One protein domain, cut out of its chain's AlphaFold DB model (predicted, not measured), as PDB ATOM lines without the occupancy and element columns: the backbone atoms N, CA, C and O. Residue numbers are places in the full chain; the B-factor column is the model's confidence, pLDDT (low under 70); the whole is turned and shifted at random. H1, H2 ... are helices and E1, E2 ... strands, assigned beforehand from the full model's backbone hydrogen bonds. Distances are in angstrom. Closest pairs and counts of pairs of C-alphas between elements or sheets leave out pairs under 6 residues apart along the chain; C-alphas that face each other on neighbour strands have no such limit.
ATOM      1  N   LYS A 107     323.743 161.479 251.439       92.44
ATOM      2  CA  LYS A 107     324.216 162.566 250.588       92.44
ATOM      3  C   LYS A 107     325.738 162.487 250.452       92.44
ATOM      4  O   LYS A 107     326.432 162.618 251.470       92.44
ATOM      5  N   PRO A 108     326.270 162.264 249.241       88.19
ATOM      6  CA  PRO A 108     327.700 162.298 249.024       88.19
ATOM      7  C   PRO A 108     328.241 163.716 249.243       88.19
ATOM      8  O   PRO A 108     327.530 164.703 249.063       88.19
ATOM      9  N   GLU A 109     329.501 163.805 249.645       86.12
ATOM     10  CA  GLU A 109     330.254 165.057 249.752       86.12
ATOM     11  C   GLU A 109     331.477 164.922 248.847       86.12
ATOM     12  O   GLU A 109     332.106 163.865 248.831       86.12
ATOM     13  N   ARG A 110     331.780 165.960 248.064       81.06
ATOM     14  CA  ARG A 110     332.958 166.000 247.195       81.06
ATOM     15  C   ARG A 110     333.736 167.269 247.494       81.06
ATOM     16  O   ARG A 110     333.222 168.369 247.310       81.06
ATOM     17  N   ASN A 111     334.965 167.091 247.944       76.12
ATOM     18  CA  ASN A 111     335.947 168.144 248.102       76.12
ATOM     19  C   ASN A 111     336.720 168.238 246.786       76.12
ATOM     20  O   ASN A 111     337.431 167.309 246.403       76.12
ATOM     21  N   ILE A 112     336.524 169.338 246.066       73.56
ATOM     22  CA  ILE A 112     337.214 169.616 244.806       73.56
ATOM     23  C   ILE A 112     338.463 170.430 245.138       73.56
ATOM     24  O   ILE A 112     338.410 171.318 245.989       73.56
ATOM     25  N   ALA A 113     339.578 170.102 244.498       66.88
ATOM     26  CA  ALA A 113     340.819 170.835 244.681       66.88
ATOM     27  C   ALA A 113     340.734 172.264 244.075       66.88
ATOM     28  O   ALA A 113     339.874 172.517 243.223       66.88
ATOM     29  N   PRO A 114     341.591 173.212 244.501       65.38
ATOM     30  CA  PRO A 114     341.620 174.575 243.958       65.38
ATOM     31  C   PRO A 114     341.865 174.617 242.437       65.38
ATOM     32  O   PRO A 114     342.597 173.789 241.910       65.38
ATOM     33  N   GLN A 115     341.288 175.591 241.721       63.16
ATOM     34  CA  GLN A 115     341.434 175.698 240.255       63.16
ATOM     35  C   GLN A 115     342.859 176.070 239.799       63.16
ATOM     36  O   GLN A 115     343.251 175.692 238.699       63.16
ATOM     37  N   ASP A 116     343.639 176.742 240.650       60.94
ATOM     38  CA  ASP A 116     344.970 177.279 240.325       60.94
ATOM     39  C   ASP A 116     346.117 176.319 240.698       60.94
ATOM     40  O   ASP A 116     347.166 176.744 241.187       60.94
ATOM     41  N   MET A 117     345.927 175.006 240.530       63.34
ATOM     42  CA  MET A 117     347.014 174.052 240.773       63.34
ATOM     43  C   MET A 117     348.151 174.243 239.754       63.34
ATOM     44  O   MET A 117     347.866 174.404 238.563       63.34
ATOM     45  N   PRO A 118     349.426 174.216 240.194       60.34
ATOM     46  CA  PRO A 118     350.572 174.340 239.300       60.34
ATOM     47  C   PRO A 118     350.505 173.311 238.166       60.34
ATOM     48  O   PRO A 118     350.260 172.128 238.397       60.34
ATOM     49  N   ALA A 119     350.702 173.766 236.927       56.53
ATOM     50  CA  ALA A 119     350.617 172.919 235.735       56.53
ATOM     51  C   ALA A 119     351.797 171.934 235.598       56.53
ATOM     52  O   ALA A 119     351.786 171.090 234.701       56.53
ATOM     53  N   ASP A 120     352.823 172.063 236.441       55.38
ATOM     54  CA  ASP A 120     354.118 171.394 236.328       55.38
ATOM     55  C   ASP A 120     354.331 170.223 237.299       55.38
ATOM     56  O   ASP A 120     355.387 169.590 237.261       55.38
ATOM     57  N   GLU A 121     353.341 169.844 238.106       52.75
ATOM     58  CA  GLU A 121     353.517 168.757 239.068       52.75
ATOM     59  C   GLU A 121     352.702 167.494 238.715       52.75
ATOM     60  O   GLU A 121     351.494 167.542 238.528       52.75
ATOM     61  N   SER A 122     353.422 166.364 238.634       58.19
ATOM     62  CA  SER A 122     353.060 164.928 238.577       58.19
ATOM     63  C   SER A 122     351.649 164.477 238.125       58.19
ATOM     64  O   SER A 122     350.621 164.975 238.563       58.19
ATOM     65  N   TYR A 123     351.596 163.378 237.359       60.19
ATOM     66  CA  TYR A 123     350.369 162.643 236.988       60.19
ATOM     67  C   TYR A 123     349.339 162.502 238.140       60.19
ATOM     68  O   TYR A 123     348.148 162.713 237.928       60.19
ATOM     69  N   TYR A 124     349.804 162.252 239.370       61.62
ATOM     70  CA  TYR A 124     348.975 162.109 240.574       61.62
ATOM     71  C   TYR A 124     348.200 163.377 240.962       61.62
ATOM     72  O   TYR A 124     347.065 163.295 241.427       61.62
ATOM     73  N   LEU A 125     348.783 164.562 240.761       64.56
ATOM     74  CA  LEU A 125     348.114 165.830 241.052       64.56
ATOM     75  C   LEU A 125     347.010 166.118 240.049       64.56
ATOM     76  O   LEU A 125     345.937 166.548 240.454       64.56
ATOM     77  N   ALA A 126     347.227 165.805 238.771       63.34
ATOM     78  CA  ALA A 126     346.182 165.901 237.758       63.34
ATOM     79  C   ALA A 126     345.009 164.949 238.059       63.34
ATOM     80  O   ALA A 126     343.851 165.322 237.864       63.34
ATOM     81  N   GLU A 127     345.284 163.750 238.578       68.19
ATOM     82  CA  GLU A 127     344.242 162.804 238.985       68.19
ATOM     83  C   GLU A 127     343.476 163.283 240.218       68.19
ATOM     84  O   GLU A 127     342.256 163.416 240.132       68.19
ATOM     85  N   ILE A 128     344.161 163.638 241.312       69.06
ATOM     86  CA  ILE A 128     343.535 164.191 242.528       69.06
ATOM     87  C   ILE A 128     342.758 165.476 242.209       69.06
ATOM     88  O   ILE A 128     341.666 165.685 242.739       69.06
ATOM     89  N   ALA A 129     343.274 166.325 241.318       60.47
ATOM     90  CA  ALA A 129     342.594 167.525 240.843       60.47
ATOM     91  C   ALA A 129     341.300 167.203 240.093       60.47
ATOM     92  O   ALA A 129     340.262 167.829 240.322       60.47
ATOM     93  N   ALA A 130     341.354 166.212 239.202       61.62
ATOM     94  CA  ALA A 130     340.224 165.807 238.382       61.62
ATOM     95  C   ALA A 130     339.157 165.042 239.186       61.62
ATOM     96  O   ALA A 130     337.955 165.222 238.953       61.62
ATOM     97  N   SER A 131     339.566 164.187 240.129       62.56
ATOM     98  CA  SER A 131     338.678 163.336 240.927       62.56
ATOM     99  C   SER A 131     338.200 164.018 242.213       62.56
ATOM    100  O   SER A 131     337.037 163.849 242.594       62.56
ATOM    101  N   GLY A 132     339.024 164.858 242.841       69.06
ATOM    102  CA  GLY A 132     338.809 165.369 244.196       69.06
ATOM    103  C   GLY A 132     338.847 164.261 245.255       69.06
ATOM    104  O   GLY A 132     339.089 163.094 244.938       69.06
ATOM    105  N   ILE A 133     338.547 164.615 246.508       73.88
ATOM    106  CA  ILE A 133     338.253 163.644 247.574       73.88
ATOM    107  C   ILE A 133     336.750 163.550 247.735       73.88
ATOM    108  O   ILE A 133     336.072 164.555 247.946       73.88
ATOM    109  N   SER A 134     336.222 162.336 247.672       78.62
ATOM    110  CA  SER A 134     334.792 162.115 247.821       78.62
ATOM    111  C   SER A 134     334.465 161.272 249.042       78.62
ATOM    112  O   SER A 134     335.272 160.513 249.558       78.62
ATOM    113  N   SER A 135     333.237 161.392 249.514       79.69
ATOM    114  CA  SER A 135     332.690 160.518 250.533       79.69
ATOM    115  C   SER A 135     331.328 160.061 250.065       79.69
ATOM    116  O   SER A 135     330.379 160.843 250.015       79.69
ATOM    117  N   TYR A 136     331.229 158.791 249.714       82.94
ATOM    118  CA  TYR A 136     330.007 158.157 249.253       82.94
ATOM    119  C   TYR A 136     329.929 156.738 249.813       82.94
ATOM    120  O   TYR A 136     330.930 156.140 250.189       82.94
ATOM    121  N   ALA A 137     328.710 156.217 249.870       84.94
ATOM    122  CA  ALA A 137     328.450 154.799 250.057       84.94
ATOM    123  C   ALA A 137     327.839 154.279 248.760       84.94
ATOM    124  O   ALA A 137     327.130 155.021 248.082       84.94
ATOM    125  N   ASN A 138     328.040 153.009 248.442       88.56
ATOM    126  CA  ASN A 138     327.397 152.354 247.305       88.56
ATOM    127  C   ASN A 138     326.857 150.973 247.708       88.56
ATOM    128  O   ASN A 138     326.825 150.624 248.895       88.56
ATOM    129  N   CYS A 139     326.396 150.199 246.729       94.12
ATOM    130  CA  CYS A 139     325.800 148.887 246.952       94.12
ATOM    131  C   CYS A 139     326.772 147.878 247.592       94.12
ATOM    132  O   CYS A 139     326.410 147.227 248.582       94.12
ATOM    133  N   TRP A 140     328.012 147.786 247.106       91.25
ATOM    134  CA  TRP A 140     328.985 146.802 247.589       91.25
ATOM    135  C   TRP A 140     329.695 147.198 248.874       91.25
ATOM    136  O   TRP A 140     329.851 146.332 249.732       91.25
ATOM    137  N   ASN A 141     329.990 148.480 249.103       88.88
ATOM    138  CA  ASN A 141     330.388 148.963 250.428       88.88
ATOM    139  C   ASN A 141     329.339 148.573 251.477       88.88
ATOM    140  O   ASN A 141     329.648 147.887 252.449       88.88
ATOM    141  N   THR A 142     328.076 148.940 251.229       92.88
ATOM    142  CA  THR A 142     326.967 148.639 252.144       92.88
ATOM    143  C   THR A 142     326.864 147.139 252.407       92.88
ATOM    144  O   THR A 142     326.632 146.713 253.535       92.88
ATOM    145  N   THR A 143     327.042 146.325 251.367       94.69
ATOM    146  CA  THR A 143     326.964 144.869 251.482       94.69
ATOM    147  C   THR A 143     328.096 144.317 252.340       94.69
ATOM    148  O   THR A 143     327.811 143.601 253.296       94.69
ATOM    149  N   PHE A 144     329.356 144.661 252.063       91.50
ATOM    150  CA  PHE A 144     330.495 144.143 252.827       91.50
ATOM    151  C   PHE A 144     330.480 144.583 254.286       91.50
ATOM    152  O   PHE A 144     330.717 143.759 255.168       91.50
ATOM    153  N   GLU A 145     330.111 145.833 254.552       91.44
ATOM    154  CA  GLU A 145     329.973 146.352 255.912       91.44
ATOM    155  C   GLU A 145     328.922 145.590 256.712       91.44
ATOM    156  O   GLU A 145     329.127 145.214 257.868       91.44
ATOM    157  N   LEU A 146     327.794 145.288 256.078       93.88
ATOM    158  CA  LEU A 146     326.746 144.510 256.712       93.88
ATOM    159  C   LEU A 146     327.122 143.030 256.851       93.88
ATOM    160  O   LEU A 146     326.796 142.446 257.880       93.88
ATOM    161  N   VAL A 147     327.836 142.423 255.894       93.44
ATOM    162  CA  VAL A 147     328.383 141.060 256.053       93.44
ATOM    163  C   VAL A 147     329.324 141.005 257.254       93.44
ATOM    164  O   VAL A 147     329.166 140.124 258.104       93.44
ATOM    165  N   ARG A 148     330.261 141.955 257.361       91.44
ATOM    166  CA  ARG A 148     331.207 142.060 258.480       91.44
ATOM    167  C   ARG A 148     330.467 142.127 259.816       91.44
ATOM    168  O   ARG A 148     330.729 141.323 260.710       91.44
ATOM    169  N   LEU A 149     329.474 143.011 259.920       91.88
ATOM    170  CA  LEU A 149     328.671 143.190 261.134       91.88
ATOM    171  C   LEU A 149     327.772 141.989 261.469       91.88
ATOM    172  O   LEU A 149     327.596 141.650 262.637       91.88
ATOM    173  N   LEU A 150     327.222 141.298 260.467       91.56
ATOM    174  CA  LEU A 150     326.432 140.082 260.689       91.56
ATOM    175  C   LEU A 150     327.274 138.938 261.269       91.56
ATOM    176  O   LEU A 150     326.744 138.083 261.980       91.56
ATOM    177  N   LYS A 151     328.572 138.890 260.965       86.25
ATOM    178  CA  LYS A 151     329.466 137.835 261.453       86.25
ATOM    179  C   LYS A 151     330.145 138.208 262.770       86.25
ATOM    180  O   LYS A 151     330.251 137.350 263.644       86.25
ATOM    181  N   ASN A 152     330.484 139.481 262.980       85.44
ATOM    182  CA  ASN A 152     331.053 139.961 264.237       85.44
ATOM    183  C   ASN A 152     329.992 140.614 265.143       85.44
ATOM    184  O   ASN A 152     329.776 141.821 265.118       85.44
ATOM    185  N   LYS A 153     329.364 139.814 266.014       81.38
ATOM    186  CA  LYS A 153     328.284 140.264 266.922       81.38
ATOM    187  C   LYS A 153     328.686 141.345 267.931       81.38
ATOM    188  O   LYS A 153     327.798 141.970 268.514       81.38
ATOM    189  N   ASN A 154     329.982 141.502 268.187       83.31
ATOM    190  CA  ASN A 154     330.509 142.491 269.128       83.31
ATOM    191  C   ASN A 154     330.875 143.803 268.435       83.31
ATOM    192  O   ASN A 154     331.070 144.815 269.106       83.31
ATOM    193  N   ASP A 155     330.957 143.783 267.109       86.56
ATOM    194  CA  ASP A 155     331.261 144.952 266.316       86.56
ATOM    195  C   ASP A 155     330.003 145.788 266.112       86.56
ATOM    196  O   ASP A 155     328.917 145.300 265.791       86.56
ATOM    197  N   ASN A 156     330.154 147.078 266.347       90.12
ATOM    198  CA  ASN A 156     329.111 148.063 266.161       90.12
ATOM    199  C   ASN A 156     329.590 149.241 265.318       90.12
ATOM    200  O   ASN A 156     328.849 150.211 265.198       90.12
ATOM    201  N   GLN A 157     330.789 149.186 264.741       92.00
ATOM    202  CA  GLN A 157     331.273 150.224 263.845       92.00
ATOM    203  C   GLN A 157     330.704 149.976 262.451       92.00
ATOM    204  O   GLN A 157     330.799 148.875 261.924       92.00
ATOM    205  N   PHE A 158     330.091 150.985 261.852       91.25
ATOM    206  CA  PHE A 158     329.606 150.988 260.479       91.25
ATOM    207  C   PHE A 158     330.408 152.028 259.699       91.25
ATOM    208  O   PHE A 158     330.343 153.223 260.020       91.25
ATOM    209  N   GLN A 159     331.171 151.562 258.714       90.06
ATOM    210  CA  GLN A 159     332.083 152.378 257.927       90.06
ATOM    211  C   GLN A 159     331.418 152.810 256.624       90.06
ATOM    212  O   GLN A 159     330.767 152.031 255.932       90.06
ATOM    213  N   ILE A 160     331.604 154.071 256.267       87.00
ATOM    214  CA  ILE A 160     331.107 154.644 255.022       87.00
ATOM    215  C   ILE A 160     332.316 154.957 254.162       87.00
ATOM    216  O   ILE A 160     333.106 155.834 254.506       87.00
ATOM    217  N   TYR A 161     332.457 154.210 253.074       83.38
ATOM    218  CA  TYR A 161     333.553 154.342 252.125       83.38
ATOM    219  C   TYR A 161     333.149 153.718 250.788       83.38
ATOM    220  O   TYR A 161     332.051 153.179 250.636       83.38
ATOM    221  N   TRP A 162     334.051 153.738 249.818       79.00
ATOM    222  CA  TRP A 162     333.881 153.019 248.564       79.00
ATOM    223  C   TRP A 162     335.122 152.194 248.306       79.00
ATOM    224  O   TRP A 162     336.181 152.749 248.023       79.00
ATOM    225  N   PRO A 163     335.032 150.862 248.399       74.56
ATOM    226  CA  PRO A 163     336.109 150.052 247.880       74.56
ATOM    227  C   PRO A 163     336.046 150.130 246.355       74.56
ATOM    228  O   PRO A 163     334.962 150.022 245.771       74.56
ATOM    229  N   GLY A 164     337.206 150.277 245.717       79.12
ATOM    230  CA  GLY A 164     337.313 150.186 244.264       79.12
ATOM    231  C   GLY A 164     336.659 148.909 243.727       79.12
ATOM    232  O   GLY A 164     336.671 147.855 244.380       79.12
ATOM    233  N   ARG A 165     336.072 148.989 242.529       84.69
ATOM    234  CA  ARG A 165     335.266 147.906 241.944       84.69
ATOM    235  C   ARG A 165     336.055 146.601 241.802       84.69
ATOM    236  O   ARG A 165     335.499 145.529 242.048       84.69
ATOM    237  N   PHE A 166     337.341 146.665 241.454       81.25
ATOM    238  CA  PHE A 166     338.213 145.482 241.359       81.25
ATOM    239  C   PHE A 166     338.395 144.767 242.676       81.25
ATOM    240  O   PHE A 166     338.299 143.541 242.753       81.25
ATOM    241  N   THR A 167     338.637 145.543 243.718       81.19
ATOM    242  CA  THR A 167     338.798 145.030 245.065       81.19
ATOM    243  C   THR A 167     337.513 144.355 245.510       81.19
ATOM    244  O   THR A 167     337.530 143.195 245.911       81.19
ATOM    245  N   ALA A 168     336.375 145.027 245.326       87.88
ATOM    246  CA  ALA A 168     335.065 144.462 245.618       87.88
ATOM    247  C   ALA A 168     334.804 143.157 244.840       87.88
ATOM    248  O   ALA A 168     334.381 142.160 245.422       87.88
ATOM    249  N   THR A 169     335.116 143.132 243.543       89.56
ATOM    250  CA  THR A 169     335.024 141.933 242.689       89.56
ATOM    251  C   THR A 169     335.876 140.795 243.257       89.56
ATOM    252  O   THR A 169     335.371 139.694 243.474       89.56
ATOM    253  N   SER A 170     337.140 141.078 243.580       87.88
ATOM    254  CA  SER A 170     338.092 140.089 244.094       87.88
ATOM    255  C   SER A 170     337.629 139.490 245.424       87.88
ATOM    256  O   SER A 170     337.703 138.280 245.605       87.88
ATOM    257  N   LEU A 171     337.078 140.301 246.333       88.69
ATOM    258  CA  LEU A 171     336.537 139.828 247.615       88.69
ATOM    259  C   LEU A 171     335.298 138.944 247.444       88.69
ATOM    260  O   LEU A 171     335.144 137.951 248.159       88.69
ATOM    261  N   ILE A 172     334.400 139.305 246.518       91.12
ATOM    262  CA  ILE A 172     333.234 138.478 246.182       91.12
ATOM    263  C   ILE A 172     333.698 137.111 245.682       91.12
ATOM    264  O   ILE A 172     333.146 136.093 246.103       91.12
ATOM    265  N   GLU A 173     334.702 137.067 244.809       91.19
ATOM    266  CA  GLU A 173     335.161 135.835 244.162       91.19
ATOM    267  C   GLU A 173     336.184 135.033 244.983       91.19
ATOM    268  O   GLU A 173     336.379 133.843 244.709       91.19
ATOM    269  N   ASP A 174     336.779 135.619 246.027       91.12
ATOM    270  CA  ASP A 174     337.774 134.943 246.856       91.12
ATOM    271  C   ASP A 174     337.167 133.731 247.580       91.12
ATOM    272  O   ASP A 174     336.366 133.828 248.519       91.12
ATOM    273  N   LYS A 175     337.603 132.545 247.145       92.06
ATOM    274  CA  LYS A 175     337.227 131.246 247.712       92.06
ATOM    275  C   LYS A 175     337.748 131.026 249.130       92.06
ATOM    276  O   LYS A 175     337.381 130.023 249.718       92.06
ATOM    277  N   LYS A 176     338.611 131.897 249.664       90.25
ATOM    278  CA  LYS A 176     339.051 131.890 251.068       90.25
ATOM    279  C   LYS A 176     338.093 132.655 251.987       90.25
ATOM    280  O   LYS A 176     338.137 132.429 253.199       90.25
ATOM    281  N   LEU A 177     337.266 133.547 251.433       90.25
ATOM    282  CA  LEU A 177     336.331 134.409 252.171       90.25
ATOM    283  C   LEU A 177     334.884 133.927 252.062       90.25
ATOM    284  O   LEU A 177     334.103 134.046 253.013       90.25
ATOM    285  N   SER A 178     334.516 133.398 250.894       93.62
ATOM    286  CA  SER A 178     333.150 132.985 250.596       93.62
ATOM    287  C   SER A 178     333.071 131.788 249.645       93.62
ATOM    288  O   SER A 178     334.017 131.451 248.931       93.62
ATOM    289  N   TYR A 179     331.914 131.125 249.631       95.25
ATOM    290  CA  TYR A 179     331.578 130.078 248.663       95.25
ATOM    291  C   TYR A 179     330.269 130.397 247.943       95.25
ATOM    292  O   TYR A 179     329.438 131.164 248.430       95.25
ATOM    293  N   GLN A 180     330.095 129.827 246.749       97.00
ATOM    294  CA  GLN A 180     328.886 130.025 245.956       97.00
ATOM    295  C   GLN A 180     327.748 129.164 246.504       97.00
ATOM    296  O   GLN A 180     327.935 127.978 246.762       97.00
ATOM    297  N   VAL A 181     326.567 129.761 246.640       96.94
ATOM    298  CA  VAL A 181     325.343 129.079 247.075       96.94
ATOM    299  C   VAL A 181     324.326 129.028 245.941       96.94
ATOM    300  O   VAL A 181     324.311 129.880 245.049       96.94
ATOM    301  N   ARG A 182     323.479 127.997 245.937       95.62
ATOM    302  CA  ARG A 182     322.372 127.900 244.976       95.62
ATOM    303  C   ARG A 182     321.231 128.812 245.415       95.62
ATOM    304  O   ARG A 182     321.010 129.003 246.606       95.62
ATOM    305  N   SER A 183     320.453 129.308 244.453       93.31
ATOM    306  CA  SER A 183     319.296 130.172 244.728       93.31
ATOM    307  C   SER A 183     318.233 129.524 245.624       93.31
ATOM    308  O   SER A 183     317.466 130.247 246.247       93.31
ATOM    309  N   SER A 184     318.181 128.190 245.678       92.06
ATOM    310  CA  SER A 184     317.267 127.401 246.512       92.06
ATOM    311  C   SER A 184     317.794 127.115 247.924       92.06
ATOM    312  O   SER A 184     317.141 126.407 248.681       92.06
ATOM    313  N   GLN A 185     319.008 127.564 248.247       94.75
ATOM    314  CA  GLN A 185     319.683 127.341 249.534       94.75
ATOM    315  C   GLN A 185     320.022 128.667 250.223       94.75
ATOM    316  O   GLN A 185     320.910 128.713 251.075       94.75
ATOM    317  N   LEU A 186     319.382 129.754 249.793       94.81
ATOM    318  CA  LEU A 186     319.690 131.080 250.294       94.81
ATOM    319  C   LEU A 186     319.238 131.233 251.740       94.81
ATOM    320  O   LEU A 186     318.174 130.769 252.140       94.81
ATOM    321  N   GLU A 187     320.059 131.931 252.509       94.56
ATOM    322  CA  GLU A 187     319.791 132.279 253.893       94.56
ATOM    323  C   GLU A 187     319.945 133.785 254.104       94.56
ATOM    324  O   GLU A 187     320.568 134.502 253.314       94.56
ATOM    325  N   TYR A 188     319.380 134.271 255.211       95.19
ATOM    326  CA  TYR A 188     319.579 135.644 255.650       95.19
ATOM    327  C   TYR A 188     321.074 135.968 255.777       95.19
ATOM    328  O   TYR A 188     321.811 135.304 256.509       95.19
ATOM    329  N   GLY A 189     321.504 137.032 255.099       95.44
ATOM    330  CA  GLY A 189     322.894 137.481 255.095       95.44
ATOM    331  C   GLY A 189     323.756 136.911 253.966       95.44
ATOM    332  O   GLY A 189     324.917 137.306 253.862       95.44
ATOM    333  N   ASP A 190     323.219 136.041 253.106       97.38
ATOM    334  CA  ASP A 190     323.879 135.717 251.838       97.38
ATOM    335  C   ASP A 190     323.943 136.953 250.935       97.38
ATOM    336  O   ASP A 190     323.095 137.841 250.998       97.38
ATOM    337  N   VAL A 191     324.953 137.015 250.073       97.88
ATOM    338  CA  VAL A 191     325.163 138.115 249.132       97.88
ATOM    339  C   VAL A 191     324.648 137.716 247.758       97.88
ATOM    340  O   VAL A 191     325.061 136.697 247.211       97.88
ATOM    341  N   LEU A 192     323.784 138.539 247.173       98.50
ATOM    342  CA  LEU A 192     323.494 138.543 245.741       98.50
ATOM    343  C   LEU A 192     324.480 139.502 245.075       98.50
ATOM    344  O   LEU A 192     324.527 140.667 245.452       98.50
ATOM    345  N   ALA A 193     325.223 139.027 244.080       97.88
ATOM    346  CA  ALA A 193     326.133 139.818 243.263       97.88
ATOM    347  C   ALA A 193     325.740 139.743 241.780       97.88
ATOM    348  O   ALA A 193     325.430 138.669 241.257       97.88
ATOM    349  N   ILE A 194     325.763 140.888 241.102       97.56
ATOM    350  CA  ILE A 194     325.609 141.000 239.650       97.56
ATOM    351  C   ILE A 194     326.993 141.238 239.057       97.56
ATOM    352  O   ILE A 194     327.626 142.246 239.361       97.56
ATOM    353  N   MET A 195     327.452 140.317 238.214       95.25
ATOM    354  CA  MET A 195     328.790 140.342 237.621       95.25
ATOM    355  C   MET A 195     328.682 140.502 236.108       95.25
ATOM    356  O   MET A 195     327.974 139.729 235.463       95.25
ATOM    357  N   LEU A 196     329.413 141.443 235.522       92.38
ATOM    358  CA  LEU A 196     329.533 141.592 234.074       92.38
ATOM    359  C   LEU A 196     330.889 141.067 233.612       92.38
ATOM    360  O   LEU A 196     331.921 141.499 234.116       92.38
ATOM    361  N   GLU A 197     330.879 140.155 232.649       86.12
ATOM    362  CA  GLU A 197     332.092 139.670 231.996       86.12
ATOM    363  C   GLU A 197     332.454 140.585 230.820       86.12
ATOM    364  O   GLU A 197     331.623 140.855 229.945       86.12
ATOM    365  N   SER A 198     333.684 141.092 230.820       76.69
ATOM    366  CA  SER A 198     334.255 141.864 229.723       76.69
ATOM    367  C   SER A 198     334.728 140.937 228.599       76.69
ATOM    368  O   SER A 198     334.903 139.733 228.785       76.69
ATOM    369  N   GLY A 199     334.971 141.494 227.409       67.31
ATOM    370  CA  GLY A 199     335.494 140.724 226.272       67.31
ATOM    371  C   GLY A 199     336.864 140.076 226.522       67.31
ATOM    372  O   GLY A 199     337.209 139.130 225.823       67.31
ATOM    373  N   ALA A 200     337.612 140.541 227.528       71.88
ATOM    374  CA  ALA A 200     338.904 139.991 227.935       71.88
ATOM    375  C   ALA A 200     338.788 138.865 228.988       71.88
ATOM    376  O   ALA A 200     339.793 138.458 229.564       71.88
ATOM    377  N   GLY A 201     337.571 138.389 229.288       73.62
ATOM    378  CA  GLY A 201     337.324 137.369 230.316       73.62
ATOM    379  C   GLY A 201     337.424 137.894 231.753       73.62
ATOM    380  O   GLY A 201     337.318 137.123 232.706       73.62
ATOM    381  N   MET A 202     337.608 139.206 231.937       78.81
ATOM    382  CA  MET A 202     337.610 139.827 233.261       78.81
ATOM    383  C   MET A 202     336.177 140.050 233.728       78.81
ATOM    384  O   MET A 202     335.343 140.578 232.990       78.81
ATOM    385  N   ARG A 203     335.878 139.680 234.972       87.00
ATOM    386  CA  ARG A 203     334.570 139.935 235.579       87.00
ATOM    387  C   ARG A 203     334.639 141.195 236.417       87.00
ATOM    388  O   ARG A 203     335.596 141.416 237.144       87.00
ATOM    389  N   SER A 204     333.602 142.011 236.313       89.12
ATOM    390  CA  SER A 204     333.455 143.246 237.070       89.12
ATOM    391  C   SER A 204     332.154 143.210 237.855       89.12
ATOM    392  O   SER A 204     331.092 142.869 237.324       89.12
ATOM    393  N   LEU A 205     332.236 143.550 239.134       92.44
ATOM    394  CA  LEU A 205     331.068 143.697 239.984       92.44
ATOM    395  C   LEU A 205     330.254 144.923 239.559       92.44
ATOM    396  O   LEU A 205     330.791 146.016 239.426       92.44
ATOM    397  N   GLN A 206     328.955 144.731 239.361       94.06
ATOM    398  CA  GLN A 206     328.024 145.781 238.933       94.06
ATOM    399  C   GLN A 206     327.041 146.153 240.037       94.06
ATOM    400  O   GLN A 206     326.558 147.279 240.092       94.06
ATOM    401  N   HIS A 207     326.716 145.194 240.907       96.75
ATOM    402  CA  HIS A 207     325.817 145.415 242.032       96.75
ATOM    403  C   HIS A 207     325.952 144.335 243.084       96.75
ATOM    404  O   HIS A 207     326.231 143.179 242.753       96.75
ATOM    405  N   THR A 208     325.630 144.685 244.325       97.81
ATOM    406  CA  THR A 208     325.380 143.700 245.372       97.81
ATOM    407  C   THR A 208     324.195 144.069 246.248       97.81
ATOM    408  O   THR A 208     323.852 145.234 246.434       97.81
ATOM    409  N   SER A 209     323.601 143.047 246.850       98.38
ATOM    410  CA  SER A 209     322.604 143.196 247.904       98.38
ATOM    411  C   SER A 209     322.688 142.028 248.883       98.38
ATOM    412  O   SER A 209     323.250 140.978 248.564       98.38
ATOM    413  N   LEU A 210     322.125 142.202 250.076       98.06
ATOM    414  CA  LEU A 210     322.010 141.141 251.072       98.06
ATOM    415  C   LEU A 210     320.648 140.475 251.014       98.06
ATOM    416  O   LEU A 210     319.617 141.143 251.043       98.06
ATOM    417  N   ILE A 211     320.642 139.150 251.007       98.06
ATOM    418  CA  ILE A 211     319.431 138.351 251.105       98.06
ATOM    419  C   ILE A 211     318.789 138.570 252.479       98.06
ATOM    420  O   ILE A 211     319.420 138.375 253.520       98.06
ATOM    421  N   ILE A 212     317.514 138.962 252.470       96.75
ATOM    422  CA  ILE A 212     316.649 138.966 253.654       96.75
ATOM    423  C   ILE A 212     315.822 137.680 253.699       96.75
ATOM    424  O   ILE A 212     315.703 137.053 254.746       96.75
ATOM    425  N   SER A 213     315.245 137.312 252.558       93.75
ATOM    426  CA  SER A 213     314.496 136.077 252.329       93.75
ATOM    427  C   SER A 213     314.543 135.731 250.839       93.75
ATOM    428  O   SER A 213     315.117 136.481 250.045       93.75
ATOM    429  N   ASP A 214     313.883 134.647 250.432       90.81
ATOM    430  CA  ASP A 214     313.789 134.245 249.023       90.81
ATOM    431  C   ASP A 214     313.267 135.351 248.095       90.81
ATOM    432  O   ASP A 214     313.623 135.405 246.921       90.81
ATOM    433  N   ASP A 215     312.468 136.285 248.599       93.69
ATOM    434  CA  ASP A 215     311.848 137.323 247.774       93.69
ATOM    435  C   ASP A 215     312.374 138.727 248.062       93.69
ATOM    436  O   ASP A 215     312.095 139.654 247.299       93.69
ATOM    437  N   LEU A 216     313.133 138.909 249.146       97.00
ATOM    438  CA  LEU A 216     313.506 140.223 249.655       97.00
ATOM    439  C   LEU A 216     315.013 140.367 249.802       97.00
ATOM    440  O   LEU A 216     315.696 139.480 250.315       97.00
ATOM    441  N   VAL A 217     315.508 141.544 249.433       98.38
ATOM    442  CA  VAL A 217     316.899 141.943 249.647       98.38
ATOM    443  C   VAL A 217     316.986 143.272 250.386       98.38
ATOM    444  O   VAL A 217     316.069 144.094 250.308       98.38
ATOM    445  N   PHE A 218     318.088 143.471 251.104       98.56
ATOM    446  CA  PHE A 218     318.531 144.760 251.617       98.56
ATOM    447  C   PHE A 218     319.649 145.285 250.723       98.56
ATOM    448  O   PHE A 218     320.640 144.590 250.499       98.56
ATOM    449  N   GLU A 219     319.527 146.512 250.238       98.00
ATOM    450  CA  GLU A 219     320.532 147.110 249.361       98.00
ATOM    451  C   GLU A 219     320.640 148.615 249.569       98.00
ATOM    452  O   GLU A 219     319.687 149.254 250.020       98.00
ATOM    453  N   LYS A 220     321.776 149.177 249.160       96.31
ATOM    454  CA  LYS A 220     321.833 150.543 248.643       96.31
ATOM    455  C   LYS A 220     321.765 150.459 247.119       96.31
ATOM    456  O   LYS A 220     322.442 149.620 246.540       96.31
ATOM    457  N   THR A 221     320.909 151.262 246.497       93.25
ATOM    458  CA  THR A 221     320.554 151.147 245.063       93.25
ATOM    459  C   THR A 221     321.691 151.521 244.117       93.25
ATOM    460  O   THR A 221     321.946 150.800 243.158       93.25
ATOM    461  N   ASP A 222     322.379 152.609 244.434       90.81
ATOM    462  CA  ASP A 222     323.606 153.097 243.805       90.81
ATOM    463  C   ASP A 222     324.215 154.157 244.750       90.81
ATOM    464  O   ASP A 222     323.861 154.247 245.934       90.81
ATOM    465  N   SER A 223     325.132 154.972 244.261       85.88
ATOM    466  CA  SER A 223     325.945 155.918 245.013       85.88
ATOM    467  C   SER A 223     325.455 157.361 245.002       85.88
ATOM    468  O   SER A 223     325.997 158.189 245.740       85.88
ATOM    469  N   SER A 224     324.421 157.684 244.219       87.56
ATOM    470  CA  SER A 224     323.934 159.060 244.128       87.56
ATOM    471  C   SER A 224     323.220 159.507 245.408       87.56
ATOM    472  O   SER A 224     322.806 158.710 246.258       87.56
ATOM    473  N   GLU A 225     323.008 160.821 245.512       88.88
ATOM    474  CA  GLU A 225     322.249 161.447 246.599       88.88
ATOM    475  C   GLU A 225     320.781 160.995 246.679       88.88
ATOM    476  O   GLU A 225     320.131 161.218 247.696       88.88
ATOM    477  N   ASN A 226     320.233 160.383 245.623       93.06
ATOM    478  CA  ASN A 226     318.834 159.945 245.581       93.06
ATOM    479  C   ASN A 226     318.683 158.432 245.800       93.06
ATOM    480  O   ASN A 226     317.558 157.945 245.944       93.06
ATOM    481  N   ASP A 227     319.800 157.705 245.860       94.50
ATOM    482  CA  ASP A 227     319.822 156.259 246.026       94.50
ATOM    483  C   ASP A 227     319.662 155.859 247.488       94.50
ATOM    484  O   ASP A 227     320.459 156.201 248.371       94.50
ATOM    485  N   ALA A 228     318.609 155.093 247.737       96.06
ATOM    486  CA  ALA A 228     318.214 154.680 249.066       96.06
ATOM    487  C   ALA A 228     318.904 153.392 249.515       96.06
ATOM    488  O   ALA A 228     319.059 152.459 248.723       96.06
ATOM    489  N   TYR A 229     319.164 153.316 250.819       97.81
ATOM    490  CA  TYR A 229     319.176 152.061 251.563       97.81
ATOM    491  C   TYR A 229     317.735 151.573 251.711       97.81
ATOM    492  O   TYR A 229     316.887 152.291 252.251       97.81
ATOM    493  N   ARG A 230     317.416 150.368 251.248       97.88
ATOM    494  CA  ARG A 230     316.030 149.892 251.209       97.88
ATOM    495  C   ARG A 230     315.907 148.383 251.319       97.88
ATOM    496  O   ARG A 230     316.841 147.638 251.045       97.88
ATOM    497  N   ILE A 231     314.690 147.966 251.650       98.44
ATOM    498  CA  ILE A 231     314.199 146.620 251.369       98.44
ATOM    499  C   ILE A 231     313.522 146.655 249.996       98.44
ATOM    500  O   ILE A 231     312.677 147.525 249.755       98.44
ATOM    501  N   ALA A 232     313.875 145.722 249.119       97.75
ATOM    502  CA  ALA A 232     313.337 145.615 247.764       97.75
ATOM    503  C   ALA A 232     312.969 144.171 247.417       97.75
ATOM    504  O   ALA A 232     313.406 143.230 248.084       97.75
ATOM    505  N   TYR A 233     312.171 143.998 246.361       97.50
ATOM    506  CA  TYR A 233     311.958 142.675 245.791       97.50
ATOM    507  C   TYR A 233     313.219 142.222 245.065       97.50
ATOM    508  O   TYR A 233     313.718 142.928 244.187       97.50
ATOM    509  N   ARG A 234     313.692 141.011 245.371       97.19
ATOM    510  CA  ARG A 234     314.831 140.394 244.679       97.19
ATOM    511  C   ARG A 234     314.594 140.337 243.169       97.19
ATOM    512  O   ARG A 234     315.494 140.627 242.389       97.19
ATOM    513  N   SER A 235     313.374 139.999 242.755       97.19
ATOM    514  CA  SER A 235     312.975 139.929 241.347       97.19
ATOM    515  C   SER A 235     313.086 141.271 240.618       97.19
ATOM    516  O   SER A 235     313.533 141.288 239.474       97.19
ATOM    517  N   ASP A 236     312.742 142.385 241.271       97.81
ATOM    518  CA  ASP A 236     312.862 143.724 240.682       97.81
ATOM    519  C   ASP A 236     314.342 144.108 240.502       97.81
ATOM    520  O   ASP A 236     314.720 144.586 239.433       97.81
ATOM    521  N   VAL A 237     315.207 143.810 241.481       97.69
ATOM    522  CA  VAL A 237     316.664 144.023 241.353       97.69
ATOM    523  C   VAL A 237     317.228 143.221 240.176       97.69
ATOM    524  O   VAL A 237     317.905 143.768 239.306       97.69
ATOM    525  N   LEU A 238     316.893 141.931 240.083       97.62
ATOM    526  CA  LEU A 238     317.330 141.082 238.970       97.62
ATOM    527  C   LEU A 238     316.805 141.583 237.616       97.62
ATOM    528  O   LEU A 238     317.534 141.567 236.623       97.62
ATOM    529  N   LYS A 239     315.555 142.056 237.566       97.44
ATOM    530  CA  LYS A 239     314.941 142.615 236.358       97.44
ATOM    531  C   LYS A 239     315.660 143.882 235.888       97.44
ATOM    532  O   LYS A 239     315.930 143.985 234.689       97.44
ATOM    533  N   LYS A 240     316.008 144.800 236.802       96.81
ATOM    534  CA  LYS A 240     316.797 146.008 236.495       96.81
ATOM    535  C   LYS A 240     318.089 145.629 235.779       96.81
ATOM    536  O   LYS A 240     318.322 146.070 234.657       96.81
ATOM    537  N   TYR A 241     318.900 144.766 236.387       96.00
ATOM    538  CA  TYR A 241     320.215 144.447 235.836       96.00
ATOM    539  C   TYR A 241     320.160 143.571 234.589       96.00
ATOM    540  O   TYR A 241     320.981 143.757 233.702       96.00
ATOM    541  N   LYS A 242     319.155 142.702 234.437       95.81
ATOM    542  CA  LYS A 242     318.930 141.987 233.171       95.81
ATOM    543  C   LYS A 242     318.618 142.944 232.012       95.81
ATOM    544  O   LYS A 242     319.030 142.689 230.885       95.81
ATOM    545  N   LYS A 243     317.881 144.027 232.287       95.75
ATOM    546  CA  LYS A 243     317.546 145.077 231.311       95.75
ATOM    547  C   LYS A 243     318.767 145.938 230.969       95.75
ATOM    548  O   LYS A 243     319.008 146.180 229.793       95.75
ATOM    549  N   LEU A 244     319.516 146.395 231.976       93.31
ATOM    550  CA  LEU A 244     320.677 147.277 231.785       93.31
ATOM    551  C   LEU A 244     321.893 146.538 231.215       93.31
ATOM    552  O   LEU A 244     322.611 147.077 230.382       93.31
ATOM    553  N   LEU A 245     322.115 145.302 231.661       93.62
ATOM    554  CA  LEU A 245     323.296 144.500 231.364       93.62
ATOM    555  C   LEU A 245     322.867 143.080 230.949       93.62
ATOM    556  O   LEU A 245     322.964 142.146 231.746       93.62
ATOM    557  N   PRO A 246     322.418 142.864 229.697       90.94
ATOM    558  CA  PRO A 246     321.894 141.567 229.248       90.94
ATOM    559  C   PRO A 246     322.880 140.395 229.363       90.94
ATOM    560  O   PRO A 246     322.463 139.240 229.406       90.94
ATOM    561  N   ARG A 247     324.184 140.692 229.411       91.50
ATOM    562  CA  ARG A 247     325.276 139.719 229.578       91.50
ATOM    563  C   ARG A 247     325.716 139.537 231.033       91.50
ATOM    564  O   ARG A 247     326.662 138.797 231.288       91.50
ATOM    565  N   ALA A 248     325.084 140.224 231.982       94.19
ATOM    566  CA  ALA A 248     325.421 140.066 233.384       94.19
ATOM    567  C   ALA A 248     324.984 138.693 233.904       94.19
ATOM    568  O   ALA A 248     323.929 138.156 233.563       94.19
ATOM    569  N   THR A 249     325.808 138.145 234.784       95.25
ATOM    570  CA  THR A 249     325.573 136.895 235.496       95.25
ATOM    571  C   THR A 249     325.193 137.195 236.938       95.25
ATOM    572  O   THR A 249     325.688 138.144 237.547       95.25
ATOM    573  N   VAL A 250     324.301 136.377 237.492       97.00
ATOM    574  CA  VAL A 250     323.897 136.457 238.897       97.00
ATOM    575  C   VAL A 250     324.690 135.421 239.675       97.00
ATOM    576  O   VAL A 250     324.704 134.243 239.317       97.00
ATOM    577  N   MET A 251     325.324 135.851 240.757       96.94
ATOM    578  CA  MET A 251     326.032 134.984 241.685       96.94
ATOM    579  C   MET A 251     325.456 135.164 243.085       96.94
ATOM    580  O   MET A 251     325.165 136.282 243.499       96.94
ATOM    581  N   TYR A 252     325.329 134.068 243.827       98.12
ATOM    582  CA  TYR A 252     325.016 134.116 245.249       98.12
ATOM    583  C   TYR A 252     326.201 133.596 246.050       98.12
ATOM    584  O   TYR A 252     326.757 132.546 245.715       98.12
ATOM    585  N   ARG A 253     326.601 134.322 247.092       97.25
ATOM    586  CA  ARG A 253     327.791 134.017 247.891       97.25
ATOM    587  C   ARG A 253     327.466 134.018 249.372       97.25
ATOM    588  O   ARG A 253     326.832 134.944 249.865       97.25
ATOM    589  N   ARG A 254     327.963 133.011 250.086       95.69
ATOM    590  CA  ARG A 254     327.938 132.963 251.548       95.69
ATOM    591  C   ARG A 254     329.340 133.191 252.084       95.69
ATOM    592  O   ARG A 254     330.253 132.419 251.796       95.69
ATOM    593  N   PHE A 255     329.495 134.250 252.869       93.19
ATOM    594  CA  PHE A 255     330.743 134.564 253.559       93.19
ATOM    595  C   PHE A 255     330.842 133.778 254.867       93.19
ATOM    596  O   PHE A 255     329.863 133.672 255.617       93.19
ATOM    597  N   TYR A 256     332.023 133.224 255.134       87.50
ATOM    598  CA  TYR A 256     332.284 132.381 256.308       87.50
ATOM    599  C   TYR A 256     333.559 132.755 257.075       87.50
ATOM    600  O   TYR A 256     333.813 132.148 258.109       87.50
ATOM    601  N   ASN A 257     334.360 133.707 256.580       74.25
ATOM    602  CA  ASN A 257     335.593 134.147 257.234       74.25
ATOM    603  C   ASN A 257     335.650 135.680 257.326       74.25
ATOM    604  O   ASN A 257     336.033 136.359 256.373       74.25
ATOM    605  N   GLU A 258     335.225 136.217 258.466       65.00
ATOM    606  CA  GLU A 258     335.033 137.650 258.707       65.00
ATOM    607  C   GLU A 258     336.300 138.412 259.089       65.00
ATOM    608  O   GLU A 258     336.402 139.593 258.773       65.00
ATOM    609  N   THR A 259     337.285 137.757 259.713       62.34
ATOM    610  CA  THR A 259     338.545 138.408 260.130       62.34
ATOM    611  C   THR A 259     339.416 138.819 258.947       62.34
ATOM    612  O   THR A 259     340.405 139.526 259.117       62.34
ATOM    613  N   LYS A 260     339.041 138.374 257.744       64.06
ATOM    614  CA  LYS A 260     339.730 138.658 256.490       64.06
ATOM    615  C   LYS A 260     338.941 139.552 255.540       64.06
ATOM    616  O   LYS A 260     339.463 139.846 254.470       64.06
ATOM    617  N   LEU A 261     337.718 139.974 255.889       73.69
ATOM    618  CA  LEU A 261     337.115 141.111 255.194       73.69
ATOM    619  C   LEU A 261     337.883 142.349 255.658       73.69
ATOM    620  O   LEU A 261     337.846 142.646 256.854       73.69
ATOM    621  N   PRO A 262     338.629 143.026 254.771       63.62
ATOM    622  CA  PRO A 262     339.456 144.136 255.208       63.62
ATOM    623  C   PRO A 262     338.571 145.248 255.781       63.62
ATOM    624  O   PRO A 262     337.437 145.456 255.344       63.62
ATOM    625  N   LEU A 263     339.075 145.928 256.805       67.00
ATOM    626  CA  LEU A 263     338.496 147.189 257.256       67.00
ATOM    627  C   LEU A 263     338.924 148.278 256.274       67.00
ATOM    628  O   LEU A 263     340.022 148.204 255.718       67.00
ATOM    629  N   ALA A 264     338.087 149.293 256.086       60.78
ATOM    630  CA  ALA A 264     338.430 150.449 255.259       60.78
ATOM    631  C   ALA A 264     339.764 151.093 255.689       60.78
ATOM    632  O   ALA A 264     340.533 151.534 254.836       60.78
ATOM    633  N   ASP A 265     340.041 151.044 256.994       53.03
ATOM    634  CA  ASP A 265     341.188 151.631 257.694       53.03
ATOM    635  C   ASP A 265     342.479 150.791 257.538       53.03
ATOM    636  O   ASP A 265     343.557 151.252 257.891       53.03
ATOM    637  N   ASN A 266     342.396 149.567 256.988       50.41
ATOM    638  CA  ASN A 266     343.526 148.635 256.826       50.41
ATOM    639  C   ASN A 266     343.966 148.449 255.359       50.41
ATOM    640  O   ASN A 266     344.468 147.384 255.002       50.41
ATOM    641  N   GLY A 267     343.790 149.469 254.511       46.53
ATOM    642  CA  GLY A 267     344.387 149.514 253.171       46.53
ATOM    643  C   GLY A 267     343.814 148.472 252.210       46.53
ATOM    644  O   GLY A 267     344.374 147.399 252.007       46.53
ATOM    645  N   PHE A 268     342.690 148.793 251.569       50.12
ATOM    646  CA  PHE A 268     342.135 147.940 250.513       50.12
ATOM    647  C   PHE A 268     342.945 147.989 249.209       50.12
ATOM    648  O   PHE A 268     342.902 147.018 248.461       50.12
ATOM    649  N   TYR A 269     343.680 149.074 248.960       49.06
ATOM    650  CA  TYR A 269     344.716 149.253 247.940       49.06
ATOM    651  C   TYR A 269     345.628 150.402 248.401       49.06
ATOM    652  O   TYR A 269     345.126 151.329 249.028       49.06
ATOM    653  N   SER A 270     346.936 150.250 248.146       52.09
ATOM    654  CA  SER A 270     348.070 151.155 248.434       52.09
ATOM    655  C   SER A 270     347.903 152.102 249.624       52.09
ATOM    656  O   SER A 270     347.149 153.073 249.562       52.09
ATOM    657  N   GLU A 271     348.703 151.895 250.674       64.62
ATOM    658  CA  GLU A 271     349.039 153.008 251.563       64.62
ATOM    659  C   GLU A 271     349.396 154.215 250.694       64.62
ATOM    660  O   GLU A 271     350.227 154.087 249.790       64.62
ATOM    661  N   LEU A 272     348.730 155.352 250.932       75.62
ATOM    662  CA  LEU A 272     349.099 156.605 250.286       75.62
ATOM    663  C   LEU A 272     350.610 156.757 250.421       75.62
ATOM    664  O   LEU A 272     351.142 156.691 251.537       75.62
ATOM    665  N   ASN A 273     351.310 156.940 249.309       79.31
ATOM    666  CA  ASN A 273     352.734 157.200 249.400       79.31
ATOM    667  C   ASN A 273     352.957 158.585 250.044       79.31
ATOM    668  O   ASN A 273     352.046 159.414 250.125       79.31
ATOM    669  N   GLU A 274     354.164 158.850 250.544       82.81
ATOM    670  CA  GLU A 274     354.437 160.104 251.263       82.81
ATOM    671  C   GLU A 274     354.184 161.354 250.407       82.81
ATOM    672  O   GLU A 274     353.735 162.373 250.934       82.81
ATOM    673  N   GLN A 275     354.386 161.262 249.089       79.88
ATOM    674  CA  GLN A 275     354.092 162.356 248.168       79.88
ATOM    675  C   GLN A 275     352.582 162.608 248.068       79.88
ATOM    676  O   GLN A 275     352.150 163.750 248.192       79.88
ATOM    677  N   GLU A 276     351.765 161.562 247.923       80.06
ATOM    678  CA  GLU A 276     350.303 161.682 247.917       80.06
ATOM    679  C   GLU A 276     349.787 162.249 249.240       80.06
ATOM    680  O   GLU A 276     348.950 163.150 249.243       80.06
ATOM    681  N   LYS A 277     350.319 161.784 250.379       84.56
ATOM    682  CA  LYS A 277     349.956 162.329 251.694       84.56
ATOM    683  C   LYS A 277     350.279 163.816 251.791       84.56
ATOM    684  O   LYS A 277     349.454 164.580 252.294       84.56
ATOM    685  N   LEU A 278     351.467 164.226 251.341       83.31
ATOM    686  CA  LEU A 278     351.885 165.626 251.347       83.31
ATOM    687  C   LEU A 278     350.963 166.471 250.463       83.31
ATOM    688  O   LEU A 278     350.434 167.481 250.921       83.31
ATOM    689  N   THR A 279     350.697 166.015 249.240       79.94
ATOM    690  CA  THR A 279     349.762 166.640 248.303       79.94
ATOM    691  C   THR A 279     348.370 166.814 248.915       79.94
ATOM    692  O   THR A 279     347.828 167.921 248.915       79.94
ATOM    693  N   LEU A 280     347.796 165.756 249.493       81.56
ATOM    694  CA  LEU A 280     346.471 165.821 250.105       81.56
ATOM    695  C   LEU A 280     346.433 166.800 251.285       81.56
ATOM    696  O   LEU A 280     345.482 167.572 251.390       81.56
ATOM    697  N   LYS A 281     347.473 166.840 252.129       85.50
ATOM    698  CA  LYS A 281     347.573 167.820 253.227       85.50
ATOM    699  C   LYS A 281     347.651 169.260 252.722       85.50
ATOM    700  O   LYS A 281     347.060 170.143 253.340       85.50
ATOM    701  N   THR A 282     348.355 169.495 251.617       83.38
ATOM    702  CA  THR A 282     348.518 170.831 251.030       83.38
ATOM    703  C   THR A 282     347.206 171.359 250.451       83.38
ATOM    704  O   THR A 282     346.811 172.484 250.751       83.38
ATOM    705  N   PHE A 283     346.503 170.551 249.652       80.75
ATOM    706  CA  PHE A 283     345.308 171.011 248.931       80.75
ATOM    707  C   PHE A 283     343.997 170.782 249.691       80.75
ATOM    708  O   PHE A 283     343.001 171.451 249.412       80.75
ATOM    709  N   PHE A 284     343.993 169.888 250.681       84.06
ATOM    710  CA  PHE A 284     342.832 169.582 251.512       84.06
ATOM    711  C   PHE A 284     343.184 169.594 253.009       84.06
ATOM    712  O   PHE A 284     343.013 168.587 253.698       84.06
ATOM    713  N   PRO A 285     343.606 170.744 253.568       82.12
ATOM    714  CA  PRO A 285     344.128 170.828 254.937       82.12
ATOM    715  C   PRO A 285     343.112 170.454 256.031       82.12
ATOM    716  O   PRO A 285     343.491 170.213 257.173       82.12
ATOM    717  N   ASN A 286     341.821 170.405 255.695       83.94
ATOM    718  CA  ASN A 286     340.748 170.030 256.618       83.94
ATOM    719  C   ASN A 286     340.422 168.527 256.607       83.94
ATOM    720  O   ASN A 286     339.537 168.104 257.350       83.94
ATOM    721  N   ILE A 287     341.080 167.742 255.752       81.25
ATOM    722  CA  ILE A 287     340.846 166.306 255.627       81.25
ATOM    723  C   ILE A 287     341.910 165.547 256.416       81.25
ATOM    724  O   ILE A 287     343.106 165.813 256.308       81.25
ATOM    725  N   GLN A 288     341.457 164.576 257.206       85.25
ATOM    726  CA  GLN A 288     342.332 163.640 257.907       85.25
ATOM    727  C   GLN A 288     342.850 162.615 256.899       85.25
ATOM    728  O   GLN A 288     342.127 161.702 256.509       85.25
ATOM    729  N   VAL A 289     344.089 162.795 256.441       83.00
ATOM    730  CA  VAL A 289     344.707 161.962 255.395       83.00
ATOM    731  C   VAL A 289     344.804 160.492 255.810       83.00
ATOM    732  O   VAL A 289     344.691 159.606 254.972       83.00
ATOM    733  N   GLU A 290     344.933 160.225 257.107       82.12
ATOM    734  CA  GLU A 290     344.864 158.888 257.701       82.12
ATOM    735  C   GLU A 290     343.524 158.171 257.471       82.12
ATOM    736  O   GLU A 290     343.480 156.945 257.508       82.12
ATOM    737  N   ASN A 291     342.449 158.910 257.184       84.06
ATOM    738  CA  ASN A 291     341.130 158.358 256.884       84.06
ATOM    739  C   ASN A 291     340.869 158.261 255.376       84.06
ATOM    740  O   ASN A 291     339.730 158.038 254.970       84.06
ATOM    741  N   ILE A 292     341.874 158.470 254.525       84.00
ATOM    742  CA  ILE A 292     341.710 158.345 253.079       84.00
ATOM    743  C   ILE A 292     341.997 156.913 252.637       84.00
ATOM    744  O   ILE A 292     343.060 156.357 252.895       84.00
ATOM    745  N   ASN A 293     341.042 156.342 251.913       81.19
ATOM    746  CA  ASN A 293     341.174 155.083 251.202       81.19
ATOM    747  C   ASN A 293     341.245 155.358 249.697       81.19
ATOM    748  O   ASN A 293     340.436 156.130 249.173       81.19
ATOM    749  N   VAL A 294     342.196 154.720 249.011       79.19
ATOM    750  CA  VAL A 294     342.341 154.808 247.556       79.19
ATOM    751  C   VAL A 294     341.794 153.537 246.918       79.19
ATOM    752  O   VAL A 294     342.318 152.436 247.099       79.19
ATOM    753  N   GLY A 295     340.707 153.698 246.171       76.12
ATOM    754  CA  GLY A 295     340.127 152.654 245.341       76.12
ATOM    755  C   GLY A 295     340.573 152.773 243.889       76.12
ATOM    756  O   GLY A 295     341.047 153.812 243.451       76.12
ATOM    757  N   CYS A 296     340.371 151.704 243.128       75.50
ATOM    758  CA  CYS A 296     340.513 151.695 241.679       75.50
ATOM    759  C   CYS A 296     339.143 151.464 241.027       75.50
ATOM    760  O   CYS A 296     338.522 150.421 241.287       75.50
ATOM    761  N   ASP A 297     338.684 152.392 240.179       74.25
ATOM    762  CA  ASP A 297     337.562 152.146 239.263       74.25
ATOM    763  C   ASP A 297     338.046 152.132 237.807       74.25
ATOM    764  O   ASP A 297     338.838 152.974 237.378       74.25
ATOM    765  N   GLU A 298     337.582 151.150 237.034       66.31
ATOM    766  CA  GLU A 298     337.909 151.063 235.611       66.31
ATOM    767  C   GLU A 298     336.907 151.866 234.791       66.31
ATOM    768  O   GLU A 298     335.688 151.654 234.851       66.31
ATOM    769  N   LYS A 299     337.441 152.708 233.904       60.31
ATOM    770  CA  LYS A 299     336.697 153.111 232.708       60.31
ATOM    771  C   LYS A 299     336.707 151.970 231.691       60.31
ATOM    772  O   LYS A 299     337.560 151.091 231.730       60.31
ATOM    773  N   LEU A 300     335.800 152.043 230.715       47.66
ATOM    774  CA  LEU A 300     335.632 151.080 229.612       47.66
ATOM    775  C   LEU A 300     336.921 150.740 228.814       47.66
ATOM    776  O   LEU A 300     336.876 149.853 227.969       47.66
ATOM    777  N   GLY A 301     338.048 151.420 229.063       55.38
ATOM    778  CA  GLY A 301     339.361 151.158 228.466       55.38
ATOM    779  C   GLY A 301     340.356 150.368 229.332       55.38
ATOM    780  O   GLY A 301     341.499 150.235 228.914       55.38
ATOM    781  N   GLY A 302     339.977 149.876 230.519       59.16
ATOM    782  CA  GLY A 302     340.851 149.034 231.358       59.16
ATOM    783  C   GLY A 302     341.917 149.786 232.169       59.16
ATOM    784  O   GLY A 302     342.704 149.173 232.881       59.16
ATOM    785  N   ALA A 303     341.966 151.117 232.071       66.12
ATOM    786  CA  ALA A 303     342.833 151.929 232.913       66.12
ATOM    787  C   ALA A 303     342.209 152.096 234.305       66.12
ATOM    788  O   ALA A 303     341.046 152.497 234.426       66.12
ATOM    789  N   CYS A 304     343.008 151.811 235.331       71.44
ATOM    790  CA  CYS A 304     342.685 152.123 236.713       71.44
ATOM    791  C   CYS A 304     342.709 153.637 236.911       71.44
ATOM    792  O   CYS A 304     343.746 154.256 236.683       71.44
ATOM    793  N   LEU A 305     341.591 154.224 237.336       73.12
ATOM    794  CA  LEU A 305     341.584 155.590 237.844       73.12
ATOM    795  C   LEU A 305     341.493 155.544 239.368       73.12
ATOM    796  O   LEU A 305     340.553 154.921 239.883       73.12
ATOM    797  N   PRO A 306     342.445 156.160 240.089       75.62
ATOM    798  CA  PRO A 306     342.382 156.204 241.534       75.62
ATOM    799  C   PRO A 306     341.192 157.049 241.985       75.62
ATOM    800  O   PRO A 306     340.927 158.141 241.480       75.62
ATOM    801  N   GLU A 307     340.474 156.530 242.971       79.12
ATOM    802  CA  GLU A 307     339.375 157.205 243.641       79.12
ATOM    803  C   GLU A 307     339.743 157.413 245.107       79.12
ATOM    804  O   GLU A 307     339.811 156.465 245.890       79.12
ATOM    805  N   TYR A 308     339.979 158.672 245.475       82.38
ATOM    806  CA  TYR A 308     340.309 159.063 246.839       82.38
ATOM    807  C   TYR A 308     339.031 159.246 247.647       82.38
ATOM    808  O   TYR A 308     338.210 160.130 247.358       82.38
ATOM    809  N   THR A 309     338.865 158.415 248.674       83.50
ATOM    810  CA  THR A 309     337.652 158.400 249.487       83.50
ATOM    811  C   THR A 309     337.920 158.599 250.960       83.50
ATOM    812  O   THR A 309     338.728 157.898 251.557       83.50
ATOM    813  N   GLU A 310     337.222 159.559 251.562       85.75
ATOM    814  CA  GLU A 310     337.261 159.747 253.008       85.75
ATOM    815  C   GLU A 310     336.364 158.707 253.680       85.75
ATOM    816  O   GLU A 310     335.141 158.675 253.480       85.75
ATOM    817  N   VAL A 311     337.002 157.853 254.475       86.94
ATOM    818  CA  VAL A 311     336.373 156.835 255.299       86.94
ATOM    819  C   VAL A 311     335.780 157.506 256.524       86.94
ATOM    820  O   VAL A 311     336.469 158.140 257.322       86.94
ATOM    821  N   PHE A 312     334.480 157.315 256.713       87.88
ATOM    822  CA  PHE A 312     333.805 157.770 257.916       87.88
ATOM    823  C   PHE A 312     333.356 156.604 258.777       87.88
ATOM    824  O   PHE A 312     332.572 155.757 258.346       87.88
ATOM    825  N   ASN A 313     333.768 156.636 260.039       88.88
ATOM    826  CA  ASN A 313     333.340 155.677 261.043       88.88
ATOM    827  C   ASN A 313     332.116 156.200 261.815       88.88
ATOM    828  O   ASN A 313     332.106 157.309 262.355       88.88
ATOM    829  N   THR A 314     331.064 155.382 261.883       92.50
ATOM    830  CA  THR A 314     329.910 155.593 262.768       92.50
ATOM    831  C   THR A 314     329.711 154.399 263.678       92.50
ATOM    832  O   THR A 314     330.071 153.283 263.345       92.50
ATOM    833  N   THR A 315     329.073 154.608 264.819       95.62
ATOM    834  CA  THR A 315     328.714 153.538 265.746       95.62
ATOM    835  C   THR A 315     327.219 153.264 265.684       95.62
ATOM    836  O   THR A 315     326.396 154.168 265.804       95.62
ATOM    837  N   VAL A 316     326.835 152.003 265.585       96.56
ATOM    838  CA  VAL A 316     325.455 151.551 265.691       96.56
ATOM    839  C   VAL A 316     325.102 151.388 267.168       96.56
ATOM    840  O   VAL A 316     325.605 150.502 267.860       96.56
TER     841      VAL A 316
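AT A GLANCE: This is residues 107 to 316 of the 344 residues of an uncharacterized protein of Halobacteriovoraceae bacterium (UniProt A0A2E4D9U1). Two unequal lobes stand side by side along the longest axis, with H3 between their sheets. The larger is a strongly twisted six-stranded sheet with H2 and H3 on one face and H4 on the other; the smaller is a four-stranded sheet with H1 and H5 toward its far end, while a ribbon of E3 and E12 packs by E3 on H2. The printed part has 210 residues, with five named helices and twelve named strands in the order E1 H1 E2 H2 E3 H3 E4 E5 E6 E7 E8 H4 E9 H5 E10 E11 E12, class mixed. The sheet E4 E9 E5 E6 E7 E8 is antiparallel, E1 E2 E11 E10 mixed; the whole is compact, radius of gyration of the C-alphas 17.9 A, spanning 58 by 43 by 33 A.

IN THESE COORDINATES: Find C-alpha 109 at (330.254, 165.057, 249.752), where E1 (109 to 111) begins; H1 (123 to 131) and E2 (133 to 135) follow. H2 (139 to 151) runs 18.6 A from C-alpha 139 at (325.800, 148.887, 246.952). Next come E3 (157 to 160), H3 (165 to 173), E4 (178 to 180), E5 (191 to 197), E6 (203 to 211, 21.7 A), E7 (216 to 220), E8 (228 to 233), H4 (234 to 244, 15.7 A), E9 (248 to 255, 21.6 A), H5 (274 to 283), E10 (292 to 298, 19.3 A), E11 (304 to 310) and E12 (312 to 316), ending at (325.455, 151.551, 265.691).

HOW THE PARTS SIT: In the large sheet, E5 to E8 form a meander, each strand the antiparallel neighbour of the one before; look at N 192 and O 209, 2.9 A, in the hairpin E5 and E6. E6 bends by 65 degrees at residue 206. H2 is on this sheet at a height of 7.7 A, over E6, and H4 is on the opposite face: three layers, helices on both faces. The sheet curls round H3, on the same face as H2; the closest C-alphas of H3 and E6, Thr 169 and Leu 205, are 5.1 A apart. H3 only grazes the small sheet, where N 307 and O 295 join the hairpin E10 and E11 within hydrogen-bond range at 2.8 A. H1 is on that sheet, and H5 only just grazes it, with 5 pairs of C-alphas within 10 A. E11 runs on into E12 at 54 degrees; E12 is antiparallel to E3, with N 158 and O 314 at 2.7 A. In all five helices every O i to N i+4 pair is within hydrogen-bond range.

THE WHOLE: The farthest C-alphas, Asp 120 and Ser 184, are 58.3 A apart. The printed part has no cut; the links E1 to H1 and E9 to H5 are long. Mean pLDDT of the printed part is 83.5; look for values under 70 at residues 113 to 132, 199, 258 to 260, 262 to 271 and 298 to 303.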